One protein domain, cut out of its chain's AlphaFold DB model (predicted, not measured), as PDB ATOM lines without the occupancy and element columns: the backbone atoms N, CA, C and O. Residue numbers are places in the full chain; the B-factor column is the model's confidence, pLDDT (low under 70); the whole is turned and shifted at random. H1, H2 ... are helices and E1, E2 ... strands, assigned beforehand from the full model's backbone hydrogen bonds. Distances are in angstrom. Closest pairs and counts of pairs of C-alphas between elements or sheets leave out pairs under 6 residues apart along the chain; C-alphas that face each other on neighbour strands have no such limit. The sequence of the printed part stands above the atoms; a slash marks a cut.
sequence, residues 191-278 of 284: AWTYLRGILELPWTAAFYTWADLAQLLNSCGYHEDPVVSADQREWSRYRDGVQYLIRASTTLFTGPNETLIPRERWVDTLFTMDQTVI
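Overview. This is residues 191 to 278 of the 284 residues of the protein "Uncharacterized protein DUF4062" of Tumebacillus permanentifrigoris (UniProt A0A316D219). A twisted slab of three strands has helix H2 over its edge strand E1 and helix H1 grazing it near E3; the long loop of residues 250 to 270 reaches past one end. The 88 printed residues run H1, H2, E1, E2, E3, under half in named elements, class mixed. The sheet E1, E2, E3 is a meander, each strand the antiparallel neighbour of the one before. The whole is compact, radius of gyration of the C-alphas 12.8 A, spanning 39 by 31 by 21 A.

Arrangement. Look at E2, residues 242 to 249: it forms hairpins with E1, residues 232 to 239, and E3, residues 271 to 277. N 235 and O 246, 2.8 A, and N 247 and O 272, 2.8 A, are within hydrogen-bond range. H2, residues 210 to 219, is on the sheet, height 10.5 A, only just over E1 alone, with 2 C-alphas falling on E2; the closest C-alphas of H2 and E1 are Leu 217 and Trp 235, 7.7 A. H1, residues 191 to 199, only grazes the sheet, and is apart from H2. Every O i to N i+4 pair in H1 and H2 is within range.

Along the chain. Find C-alpha 191 at (41.864, -39.263, -7.493), where H1 begins. E1 runs 22.8 A, E2 22.9 A, and E3 20.3 A, to C-alpha 277 at (39.901, -64.351, -1.358).

Size, cuts and confidence. The C-alphas farthest apart, Asp 240 and Pro 256, are 40.3 A apart. The printed part has no cut; links H2 to E1 and E2 to E3 are long. Look for pLDDT under 70 at residues 203 to 204, 228, 256 to 257 and 277 to 278.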
ATOM      1  N   ALA A 191      43.013 -38.354  -7.610       86.81
ATOM      2  CA  ALA A 191      41.864 -39.263  -7.493       86.81
ATOM      3  C   ALA A 191      41.478 -39.957  -8.805       86.81
ATOM      4  O   ALA A 191      41.184 -41.153  -8.817       86.81
ATOM      5  N   TRP A 192      41.474 -39.217  -9.916       86.81
ATOM      6  CA  TRP A 192      41.141 -39.776 -11.224       86.81
ATOM      7  C   TRP A 192      42.266 -40.682 -11.703       86.81
ATOM      8  O   TRP A 192      42.005 -41.787 -12.162       86.81
ATOM      9  N   THR A 193      43.515 -40.238 -11.552       83.38
ATOM     10  CA  THR A 193      44.701 -41.019 -11.919       83.38
ATOM     11  C   THR A 193      44.756 -42.344 -11.158       83.38
ATOM     12  O   THR A 193      44.997 -43.383 -11.768       83.38
ATOM     13  N   TYR A 194      44.458 -42.320  -9.856       85.50
ATOM     14  CA  TYR A 194      44.409 -43.499  -8.997       85.50
ATOM     15  C   TYR A 194      43.392 -44.526  -9.510       85.50
ATOM     16  O   TYR A 194      43.752 -45.668  -9.795       85.50
ATOM     17  N   LEU A 195      42.134 -44.118  -9.722       86.50
ATOM     18  CA  LEU A 195      41.105 -45.039 -10.210       86.50
ATOM     19  C   LEU A 195      41.325 -45.473 -11.661       86.50
ATOM     20  O   LEU A 195      41.040 -46.620 -11.984       86.50
ATOM     21  N   ARG A 196      41.874 -44.618 -12.532       85.31
ATOM     22  CA  ARG A 196      42.226 -45.007 -13.910       85.31
ATOM     23  C   ARG A 196      43.267 -46.115 -13.941       85.31
ATOM     24  O   ARG A 196      43.094 -47.068 -14.691       85.31
ATOM     25  N   GLY A 197      44.316 -45.995 -13.126       79.50
ATOM     26  CA  GLY A 197      45.367 -47.008 -13.050       79.50
ATOM     27  C   GLY A 197      44.852 -48.358 -12.551       79.50
ATOM     28  O   GLY A 197      45.350 -49.395 -12.971       79.50
ATOM     29  N   ILE A 198      43.838 -48.345 -11.686       81.56
ATOM     30  CA  ILE A 198      43.288 -49.552 -11.062       81.56
ATOM     31  C   ILE A 198      42.196 -50.207 -11.912       81.56
ATOM     32  O   ILE A 198      42.129 -51.429 -12.002       81.56
ATOM     33  N   LEU A 199      41.315 -49.402 -12.502       82.19
ATOM     34  CA  LEU A 199      40.109 -49.864 -13.190       82.19
ATOM     35  C   LEU A 199      40.244 -49.858 -14.719       82.19
ATOM     36  O   LEU A 199      39.249 -50.075 -15.407       82.19
ATOM     37  N   GLU A 200      41.445 -49.588 -15.245       78.44
ATOM     38  CA  GLU A 200      41.739 -49.487 -16.686       78.44
ATOM     39  C   GLU A 200      40.777 -48.534 -17.425       78.44
ATOM     40  O   GLU A 200      40.360 -48.764 -18.560       78.44
ATOM     41  N   LEU A 201      40.386 -47.449 -16.753       79.12
ATOM     42  CA  LEU A 201      39.400 -46.504 -17.277       79.12
ATOM     43  C   LEU A 201      39.968 -45.677 -18.437       79.12
ATOM     44  O   LEU A 201      41.159 -45.346 -18.437       79.12
ATOM     45  N   PRO A 202      39.114 -45.229 -19.377       71.38
ATOM     46  CA  PRO A 202      39.531 -44.273 -20.392       71.38
ATOM     47  C   PRO A 202      40.008 -42.969 -19.742       71.38
ATOM     48  O   PRO A 202      39.510 -42.544 -18.699       71.38
ATOM     49  N   TRP A 203      40.940 -42.276 -20.401       61.69
ATOM     50  CA  TRP A 203      41.495 -41.004 -19.916       61.69
ATOM     51  C   TRP A 203      40.442 -39.894 -19.726       61.69
ATOM     52  O   TRP A 203      40.686 -38.904 -19.041       61.69
ATOM     53  N   THR A 204      39.256 -40.056 -20.308       65.25
ATOM     54  CA  THR A 204      38.109 -39.154 -20.151       65.25
ATOM     55  C   THR A 204      37.332 -39.379 -18.851       65.25
ATOM     56  O   THR A 204      36.538 -38.521 -18.474       65.25
ATOM     57  N   ALA A 205      37.560 -40.487 -18.134       74.38
ATOM     58  CA  ALA A 205      36.868 -40.778 -16.884       74.38
ATOM     59  C   ALA A 205      37.285 -39.785 -15.790       74.38
ATOM     60  O   ALA A 205      38.445 -39.752 -15.358       74.38
ATOM     61  N   ALA A 206      36.332 -38.969 -15.356       79.50
ATOM     62  CA  ALA A 206      36.459 -38.009 -14.271       79.50
ATOM     63  C   ALA A 206      35.154 -37.991 -13.470       79.50
ATOM     64  O   ALA A 206      34.084 -38.299 -13.992       79.50
ATOM     65  N   PHE A 207      35.256 -37.631 -12.198       84.62
ATOM     66  CA  PHE A 207      34.125 -37.519 -11.285       84.62
ATOM     67  C   PHE A 207      34.336 -36.310 -10.381       84.62
ATOM     68  O   PHE A 207      35.473 -36.002 -10.011       84.62
ATOM     69  N   TYR A 208      33.248 -35.628 -10.035       82.50
ATOM     70  CA  TYR A 208      33.295 -34.381  -9.272       82.50
ATOM     71  C   TYR A 208      32.397 -34.418  -8.035       82.50
ATOM     72  O   TYR A 208      32.584 -33.599  -7.138       82.50
ATOM     73  N   THR A 209      31.488 -35.393  -7.961       86.62
ATOM     74  CA  THR A 209      30.567 -35.634  -6.843       86.62
ATOM     75  C   THR A 209      30.499 -37.120  -6.463       86.62
ATOM     76  O   THR A 209      30.954 -37.989  -7.215       86.62
ATOM     77  N   TRP A 210      29.877 -37.427  -5.317       86.19
ATOM     78  CA  TRP A 210      29.565 -38.811  -4.929       86.19
ATOM     79  C   TRP A 210      28.712 -39.540  -5.969       86.19
ATOM     80  O   TRP A 210      28.946 -40.719  -6.226       86.19
ATOM     81  N   ALA A 211      27.749 -38.846  -6.581       83.44
ATOM     82  CA  ALA A 211      26.884 -39.423  -7.605       83.44
ATOM     83  C   ALA A 211      27.685 -39.838  -8.847       83.44
ATOM     84  O   ALA A 211      27.515 -40.953  -9.341       83.44
ATOM     85  N   ASP A 212      28.611 -38.984  -9.295       85.00
ATOM     86  CA  ASP A 212      29.486 -39.281 -10.434       85.00
ATOM     87  C   ASP A 212      30.382 -40.493 -10.144       85.00
ATOM     88  O   ASP A 212      30.526 -41.383 -10.982       85.00
ATOM     89  N   LEU A 213      30.971 -40.547  -8.941       89.50
ATOM     90  CA  LEU A 213      31.829 -41.657  -8.527       89.50
ATOM     91  C   LEU A 213      31.044 -42.971  -8.446       89.50
ATOM     92  O   LEU A 213      31.496 -43.986  -8.973       89.50
ATOM     93  N   ALA A 214      29.858 -42.953  -7.836       87.94
ATOM     94  CA  ALA A 214      29.005 -44.130  -7.737       87.94
ATOM     95  C   ALA A 214      28.583 -44.637  -9.125       87.94
ATOM     96  O   ALA A 214      28.640 -45.838  -9.386       87.94
ATOM     97  N   GLN A 215      28.219 -43.737 -10.043       85.12
ATOM     98  CA  GLN A 215      27.867 -44.100 -11.416       85.12
ATOM     99  C   GLN A 215      29.062 -44.694 -12.174       85.12
ATOM    100  O   GLN A 215      28.909 -45.702 -12.871       85.12
ATOM    101  N   LEU A 216      30.250 -44.105 -12.010       89.00
ATOM    102  CA  LEU A 216      31.486 -44.602 -12.609       89.00
ATOM    103  C   LEU A 216      31.805 -46.020 -12.117       89.00
ATOM    104  O   LEU A 216      31.985 -46.927 -12.929       89.00
ATOM    105  N   LEU A 217      31.807 -46.236 -10.800       90.56
ATOM    106  CA  LEU A 217      32.077 -47.540 -10.188       90.56
ATOM    107  C   LEU A 217      31.026 -48.584 -10.590       90.56
ATOM    108  O   LEU A 217      31.384 -49.701 -10.975       90.56
ATOM    109  N   ASN A 218      29.750 -48.201 -10.632       89.25
ATOM    110  CA  ASN A 218      28.670 -49.071 -11.089       89.25
ATOM    111  C   ASN A 218      28.846 -49.505 -12.550       89.25
ATOM    112  O   ASN A 218      28.630 -50.672 -12.871       89.25
ATOM    113  N   SER A 219      29.320 -48.617 -13.432       85.69
ATOM    114  CA  SER A 219      29.628 -48.999 -14.821       85.69
ATOM    115  C   SER A 219      30.800 -49.986 -14.930       85.69
ATOM    116  O   SER A 219      30.866 -50.765 -15.879       85.69
ATOM    117  N   CYS A 220      31.675 -50.025 -13.921       86.12
ATOM    118  CA  CYS A 220      32.771 -50.990 -13.793       86.12
ATOM    119  C   CYS A 220      32.364 -52.291 -13.075       86.12
ATOM    120  O   CYS A 220      33.210 -53.163 -12.852       86.12
ATOM    121  N   GLY A 221      31.088 -52.431 -12.699       86.12
ATOM    122  CA  GLY A 221      30.550 -53.593 -11.988       86.12
ATOM    123  C   GLY A 221      30.798 -53.596 -10.477       86.12
ATOM    124  O   GLY A 221      30.754 -54.665  -9.873       86.12
ATOM    125  N   TYR A 222      31.101 -52.441  -9.882       90.94
ATOM    126  CA  TYR A 222      31.184 -52.255  -8.433       90.94
ATOM    127  C   TYR A 222      29.868 -51.694  -7.895       90.94
ATOM    128  O   TYR A 222      29.350 -50.713  -8.427       90.94
ATOM    129  N   HIS A 223      29.347 -52.265  -6.815       90.19
ATOM    130  CA  HIS A 223      28.103 -51.809  -6.192       90.19
ATOM    131  C   HIS A 223      28.375 -51.259  -4.795       90.19
ATOM    132  O   HIS A 223      29.230 -51.788  -4.091       90.19
ATOM    133  N   GLU A 224      27.684 -50.177  -4.424       88.38
ATOM    134  CA  GLU A 224      27.842 -49.543  -3.108       88.38
ATOM    135  C   GLU A 224      27.336 -50.502  -2.027       88.38
ATOM    136  O   GLU A 224      26.197 -50.978  -2.087       88.38
ATOM    137  N   ASP A 225      28.197 -50.806  -1.061       86.31
ATOM    138  CA  ASP A 225      27.851 -51.650   0.071       86.31
ATOM    139  C   ASP A 225      27.036 -50.840   1.100       86.31
ATOM    140  O   ASP A 225      27.175 -49.614   1.197       86.31
ATOM    141  N   PRO A 226      26.173 -51.491   1.904       81.62
ATOM    142  CA  PRO A 226      25.484 -50.822   3.003       81.62
ATOM    143  C   PRO A 226      26.502 -50.148   3.924       81.62
ATOM    144  O   PRO A 226      27.506 -50.765   4.256       81.62
ATOM    145  N   VAL A 227      26.232 -48.908   4.348       75.94
ATOM    146  CA  VAL A 227      27.164 -48.071   5.129       75.94
ATOM    147  C   VAL A 227      27.819 -48.865   6.269       75.94
ATOM    148  O   VAL A 227      27.182 -49.150   7.284       75.94
ATOM    149  N   VAL A 228      29.098 -49.211   6.085       65.56
ATOM    150  CA  VAL A 228      29.892 -50.013   7.034       65.56
ATOM    151  C   VAL A 228      30.540 -49.121   8.100       65.56
ATOM    152  O   VAL A 228      30.670 -49.524   9.255       65.56
ATOM    153  N   SER A 229      30.905 -47.885   7.739       74.25
ATOM    154  CA  SER A 229      31.520 -46.889   8.622       74.25
ATOM    155  C   SER A 229      30.998 -45.486   8.301       74.25
ATOM    156  O   SER A 229      30.734 -45.169   7.148       74.25
ATOM    157  N   ALA A 230      30.867 -44.619   9.309       73.56
ATOM    158  CA  ALA A 230      30.445 -43.228   9.102       73.56
ATOM    159  C   ALA A 230      31.499 -42.389   8.352       73.56
ATOM    160  O   ALA A 230      31.164 -41.373   7.744       73.56
ATOM    161  N   ASP A 231      32.758 -42.833   8.373       83.31
ATOM    162  CA  ASP A 231      33.894 -42.095   7.817       83.31
ATOM    163  C   ASP A 231      34.310 -42.592   6.426       83.31
ATOM    164  O   ASP A 231      35.181 -42.002   5.787       83.31
ATOM    165  N   GLN A 232      33.704 -43.679   5.933       86.62
ATOM    166  CA  GLN A 232      34.057 -44.287   4.651       86.62
ATOM    167  C   GLN A 232      32.833 -44.840   3.925       86.62
ATOM    168  O   GLN A 232      31.923 -45.396   4.533       86.62
ATOM    169  N   ARG A 233      32.847 -44.728   2.599       88.69
ATOM    170  CA  ARG A 233      31.933 -45.451   1.714       88.69
ATOM    171  C   ARG A 233      32.681 -46.579   1.029       88.69
ATOM    172  O   ARG A 233      33.849 -46.409   0.674       88.69
ATOM    173  N   GLU A 234      32.010 -47.707   0.849       90.81
ATOM    174  CA  GLU A 234      32.608 -48.925   0.311       90.81
ATOM    175  C   GLU A 234      31.841 -49.405  -0.922       90.81
ATOM    176  O   GLU A 234      30.617 -49.291  -0.989       90.81
ATOM    177  N   TRP A 235      32.572 -49.934  -1.902       91.69
ATOM    178  CA  TRP A 235      32.012 -50.586  -3.077       91.69
ATOM    179  C   TRP A 235      32.670 -51.936  -3.302       91.69
ATOM    180  O   TRP A 235      33.900 -52.014  -3.396       91.69
ATOM    181  N   SER A 236      31.862 -52.973  -3.501       89.81
ATOM    182  CA  SER A 236      32.351 -54.323  -3.752       89.81
ATOM    183  C   SER A 236      32.043 -54.817  -5.165       89.81
ATOM    184  O   SER A 236      31.016 -54.506  -5.773       89.81
ATOM    185  N   ARG A 237      32.969 -55.617  -5.700       90.44
ATOM    186  CA  ARG A 237      32.810 -56.384  -6.937       90.44
ATOM    187  C   ARG A 237      33.303 -57.806  -6.713       90.44
ATOM    188  O   ARG A 237      34.416 -58.013  -6.238       90.44
ATOM    189  N   TYR A 238      32.503 -58.787  -7.113       86.75
ATOM    190  CA  TYR A 238      32.855 -60.202  -7.013       86.75
ATOM    191  C   TYR A 238      33.242 -60.746  -8.385       86.75
ATOM    192  O   TYR A 238      32.484 -60.615  -9.348       86.75
ATOM    193  N   ARG A 239      34.417 -61.369  -8.477       82.44
ATOM    194  CA  ARG A 239      34.880 -62.024  -9.703       82.44
ATOM    195  C   ARG A 239      35.739 -63.235  -9.354       82.44
ATOM    196  O   ARG A 239      36.654 -63.123  -8.551       82.44
ATOM    197  N   ASP A 240      35.425 -64.390  -9.938       80.31
ATOM    198  CA  ASP A 240      36.224 -65.625  -9.834       80.31
ATOM    199  C   ASP A 240      36.565 -66.063  -8.389       80.31
ATOM    200  O   ASP A 240      37.645 -66.576  -8.113       80.31
ATOM    201  N   GLY A 241      35.637 -65.860  -7.442       77.69
ATOM    202  CA  GLY A 241      35.833 -66.201  -6.021       77.69
ATOM    203  C   GLY A 241      36.650 -65.179  -5.216       77.69
ATOM    204  O   GLY A 241      36.892 -65.383  -4.026       77.69
ATOM    205  N   VAL A 242      37.039 -64.065  -5.838       81.31
ATOM    206  CA  VAL A 242      37.731 -62.941  -5.203       81.31
ATOM    207  C   VAL A 242      36.769 -61.761  -5.075       81.31
ATOM    208  O   VAL A 242      36.076 -61.394  -6.029       81.31
ATOM    209  N   GLN A 243      36.716 -61.168  -3.885       86.56
ATOM    210  CA  GLN A 243      36.025 -59.907  -3.643       86.56
ATOM    211  C   GLN A 243      37.030 -58.764  -3.752       86.56
ATOM    212  O   GLN A 243      38.019 -58.730  -3.021       86.56
ATOM    213  N   TYR A 244      36.754 -57.822  -4.647       88.50
ATOM    214  CA  TYR A 244      37.473 -56.561  -4.780       88.50
ATOM    215  C   TYR A 244      36.680 -55.477  -4.068       88.50
ATOM    216  O   TYR A 244      35.482 -55.337  -4.315       88.50
ATOM    217  N   LEU A 245      37.342 -54.715  -3.207       88.81
ATOM    218  CA  LEU A 245      36.720 -53.691  -2.383       88.81
ATOM    219  C   LEU A 245      37.419 -52.358  -2.611       88.81
ATOM    220  O   LEU A 245      38.636 -52.264  -2.470       88.81
ATOM    221  N   ILE A 246      36.645 -51.333  -2.947       90.31
ATOM    222  CA  ILE A 246      37.107 -49.950  -3.057       90.31
ATOM    223  C   ILE A 246      36.494 -49.174  -1.903       90.31
ATOM    224  O   ILE A 246      35.276 -49.168  -1.747       90.31
ATOM    225  N   ARG A 247      37.322 -48.488  -1.116       90.12
ATOM    226  CA  ARG A 247      36.858 -47.584  -0.062       90.12
ATOM    227  C   ARG A 247      37.263 -46.158  -0.368       90.12
ATOM    228  O   ARG A 247      38.413 -45.909  -0.731       90.12
ATOM    229  N   ALA A 248      36.336 -45.233  -0.163       90.38
ATOM    230  CA  ALA A 248      36.570 -43.803  -0.269       90.38
ATOM    231  C   ALA A 248      36.223 -43.112   1.055       90.38
ATOM    232  O   ALA A 248      35.146 -43.334   1.610       90.38
ATOM    233  N   SER A 249      37.117 -42.258   1.556       90.00
ATOM    234  CA  SER A 249      36.854 -41.434   2.746       90.00
ATOM    235  C   SER A 249      35.672 -40.491   2.511       90.00
ATOM    236  O   SER A 249      35.579 -39.876   1.447       90.00
ATOM    237  N   THR A 250      34.809 -40.281   3.508       86.12
ATOM    238  CA  THR A 250      33.711 -39.300   3.405       86.12
ATOM    239  C   THR A 250      34.214 -37.869   3.219       86.12
ATOM    240  O   THR A 250      33.516 -37.039   2.643       86.12
ATOM    241  N   THR A 251      35.463 -37.593   3.608       87.12
ATOM    242  CA  THR A 251      36.140 -36.303   3.405       87.12
ATOM    243  C   THR A 251      36.644 -36.080   1.977       87.12
ATOM    244  O   THR A 251      37.239 -35.041   1.705       87.12
ATOM    245  N   LEU A 252      36.469 -37.048   1.074       86.56
ATOM    246  CA  LEU A 252      36.863 -36.933  -0.332       86.56
ATOM    247  C   LEU A 252      36.064 -35.856  -1.076       86.56
ATOM    248  O   LEU A 252      36.588 -35.192  -1.971       86.56
ATOM    249  N   PHE A 253      34.805 -35.676  -0.693       86.38
ATOM    250  CA  PHE A 253      33.927 -34.647  -1.226       86.38
ATOM    251  C   PHE A 253      33.523 -33.724  -0.082       86.38
ATOM    252  O   PHE A 253      33.046 -34.177   0.955       86.38
ATOM    253  N   THR A 254      33.756 -32.424  -0.237       77.38
ATOM    254  CA  THR A 254      33.585 -31.443   0.845       77.38
ATOM    255  C   THR A 254      32.777 -30.233   0.390       77.38
ATOM    256  O   THR A 254      32.688 -29.928  -0.800       77.38
ATOM    257  N   GLY A 255      32.195 -29.522   1.359       74.06
ATOM    258  CA  GLY A 255      31.391 -28.324   1.120       74.06
ATOM    259  C   GLY A 255      29.898 -28.610   0.902       74.06
ATOM    260  O   GLY A 255      29.481 -29.764   0.877       74.06
ATOM    261  N   PRO A 256      29.077 -27.555   0.748       61.78
ATOM    262  CA  PRO A 256      27.614 -27.666   0.690       61.78
ATOM    263  C   PRO A 256      27.084 -28.420  -0.540       61.78
ATOM    264  O   PRO A 256      25.944 -28.865  -0.522       61.78
ATOM    265  N   ASN A 257      27.910 -28.575  -1.580       66.75
ATOM    266  CA  ASN A 257      27.562 -29.270  -2.821       66.75
ATOM    267  C   ASN A 257      28.286 -30.621  -2.973       66.75
ATOM    268  O   ASN A 257      28.282 -31.169  -4.070       66.75
ATOM    269  N   GLU A 258      28.955 -31.116  -1.920       77.31
ATOM    270  CA  GLU A 258      29.720 -32.374  -1.946       77.31
ATOM    271  C   GLU A 258      30.661 -32.477  -3.162       77.31
ATOM    272  O   GLU A 258      30.652 -33.446  -3.921       77.31
ATOM    273  N   THR A 259      31.477 -31.444  -3.365       78.19
ATOM    274  CA  THR A 259      32.421 -31.375  -4.486       78.19
ATOM    275  C   THR A 259      33.755 -32.008  -4.129       78.19
ATOM    276  O   THR A 259      34.207 -31.888  -2.987       78.19
ATOM    277  N   LEU A 260      34.404 -32.637  -5.112       84.62
ATOM    278  CA  LEU A 260      35.718 -33.257  -4.953       84.62
ATOM    279  C   LEU A 260      36.708 -32.258  -4.342       84.62
ATOM    280  O   LEU A 260      36.747 -31.090  -4.740       84.62
ATOM    281  N   ILE A 261      37.488 -32.709  -3.359       83.62
ATOM    282  CA  ILE A 261      38.512 -31.865  -2.740       83.62
ATOM    283  C   ILE A 261      39.509 -31.312  -3.777       83.62
ATOM    284  O   ILE A 261      39.760 -31.951  -4.796       83.62
ATOM    285  N   PRO A 262      40.124 -30.145  -3.516       79.56
ATOM    286  CA  PRO A 262      41.219 -29.640  -4.340       79.56
ATOM    287  C   PRO A 262      42.436 -30.576  -4.342       79.56
ATOM    288  O   PRO A 262      42.720 -31.229  -3.332       79.56
ATOM    289  N   ARG A 263      43.211 -30.561  -5.438       79.12
ATOM    290  CA  ARG A 263      44.421 -31.384  -5.636       79.12
ATOM    291  C   ARG A 263      45.413 -31.248  -4.484       79.12
ATOM    292  O   ARG A 263      45.998 -32.237  -4.060       79.12
ATOM    293  N   GLU A 264      45.595 -30.040  -3.960       79.50
ATOM    294  CA  GLU A 264      46.570 -29.729  -2.908       79.50
ATOM    295  C   GLU A 264      46.214 -30.378  -1.564       79.50
ATOM    296  O   GLU A 264      47.052 -30.457  -0.670       79.50
ATOM    297  N   ARG A 265      44.960 -30.819  -1.407       82.19
ATOM    298  CA  ARG A 265      44.460 -31.512  -0.216       82.19
ATOM    299  C   ARG A 265      44.361 -33.023  -0.407       82.19
ATOM    300  O   ARG A 265      43.911 -33.712   0.508       82.19
ATOM    301  N   TRP A 266      44.742 -33.534  -1.576       83.38
ATOM    302  CA  TRP A 266      44.750 -34.963  -1.833       83.38
ATOM    303  C   TRP A 266      45.775 -35.674  -0.949       83.38
ATOM    304  O   TRP A 266      46.929 -35.257  -0.849       83.38
ATOM    305  N   VAL A 267      45.354 -36.790  -0.359       85.50
ATOM    306  CA  VAL A 267      46.233 -37.759   0.294       85.50
ATOM    307  C   VAL A 267      45.834 -39.156  -0.166       85.50
ATOM    308  O   VAL A 267      44.645 -39.455  -0.270       85.50
ATOM    309  N   ASP A 268      46.814 -40.020  -0.429       78.88
ATOM    310  CA  ASP A 268      46.568 -41.343  -1.026       78.88
ATOM    311  C   ASP A 268      45.682 -42.240  -0.154       78.88
ATOM    312  O   ASP A 268      45.013 -43.127  -0.662       78.88
ATOM    313  N   THR A 269      45.595 -41.967   1.149       82.62
ATOM    314  CA  THR A 269      44.718 -42.690   2.081       82.62
ATOM    315  C   THR A 269      43.229 -42.386   1.894       82.62
ATOM    316  O   THR A 269      42.401 -43.025   2.538       82.62
ATOM    317  N   LEU A 270      42.858 -41.404   1.060       85.50
ATOM    318  CA  LEU A 270      41.453 -41.093   0.765       85.50
ATOM    319  C   LEU A 270      40.779 -42.160  -0.090       85.50
ATOM    320  O   LEU A 270      39.555 -42.265  -0.041       85.50
ATOM    321  N   PHE A 271      41.564 -42.932  -0.841       85.50
ATOM    322  CA  PHE A 271      41.106 -44.117  -1.542       85.50
ATOM    323  C   PHE A 271      41.964 -45.308  -1.161       85.50
ATOM    324  O   PHE A 271      43.187 -45.255  -1.191       85.50
ATOM    325  N   THR A 272      41.315 -46.415  -0.844       83.94
ATOM    326  CA  THR A 272      42.010 -47.681  -0.630       83.94
ATOM    327  C   THR A 272      41.324 -48.763  -1.435       83.94
ATOM    328  O   THR A 272      40.106 -48.734  -1.622       83.94
ATOM    329  N   MET A 273      42.117 -49.703  -1.938       82.06
ATOM    330  CA  MET A 273      41.606 -50.898  -2.582       82.06
ATOM    331  C   MET A 273      42.204 -52.120  -1.906       82.06
ATOM    332  O   MET A 273      43.423 -52.228  -1.800       82.06
ATOM    333  N   ASP A 274      41.333 -53.046  -1.527       81.19
ATOM    334  CA  ASP A 274      41.708 -54.350  -1.004       81.19
ATOM    335  C   ASP A 274      41.088 -55.454  -1.858       81.19
ATOM    336  O   ASP A 274      40.042 -55.283  -2.489       81.19
ATOM    337  N   GLN A 275      41.726 -56.620  -1.852       80.44
ATOM    338  CA  GLN A 275      41.159 -57.844  -2.406       80.44
ATOM    339  C   GLN A 275      41.160 -58.924  -1.330       80.44
ATOM    340  O   GLN A 275      42.166 -59.144  -0.658       80.44
ATOM    341  N   THR A 276      40.029 -59.601  -1.170       75.06
ATOM    342  CA  THR A 276      39.878 -60.705  -0.221       75.06
ATOM    343  C   THR A 276      39.479 -61.959  -0.984       75.06
ATOM    344  O   THR A 276      38.489 -61.968  -1.717       75.06
ATOM    345  N   VAL A 277      40.259 -63.031  -0.828       69.56
ATOM    346  CA  VAL A 277      39.901 -64.351  -1.358       69.56
ATOM    347  C   VAL A 277      38.837 -64.939  -0.442       69.56
ATOM    348  O   VAL A 277      39.093 -65.156   0.742       69.56
ATOM    349  N   ILE A 278      37.643 -65.195  -0.972       64.62
ATOM    350  CA  ILE A 278      36.585 -65.840  -0.199       64.62
ATOM    351  C   ILE A 278      36.745 -67.343  -0.391       64.62
ATOM    352  O   ILE A 278      36.308 -67.908  -1.394       64.62
TER     353      ILE A 278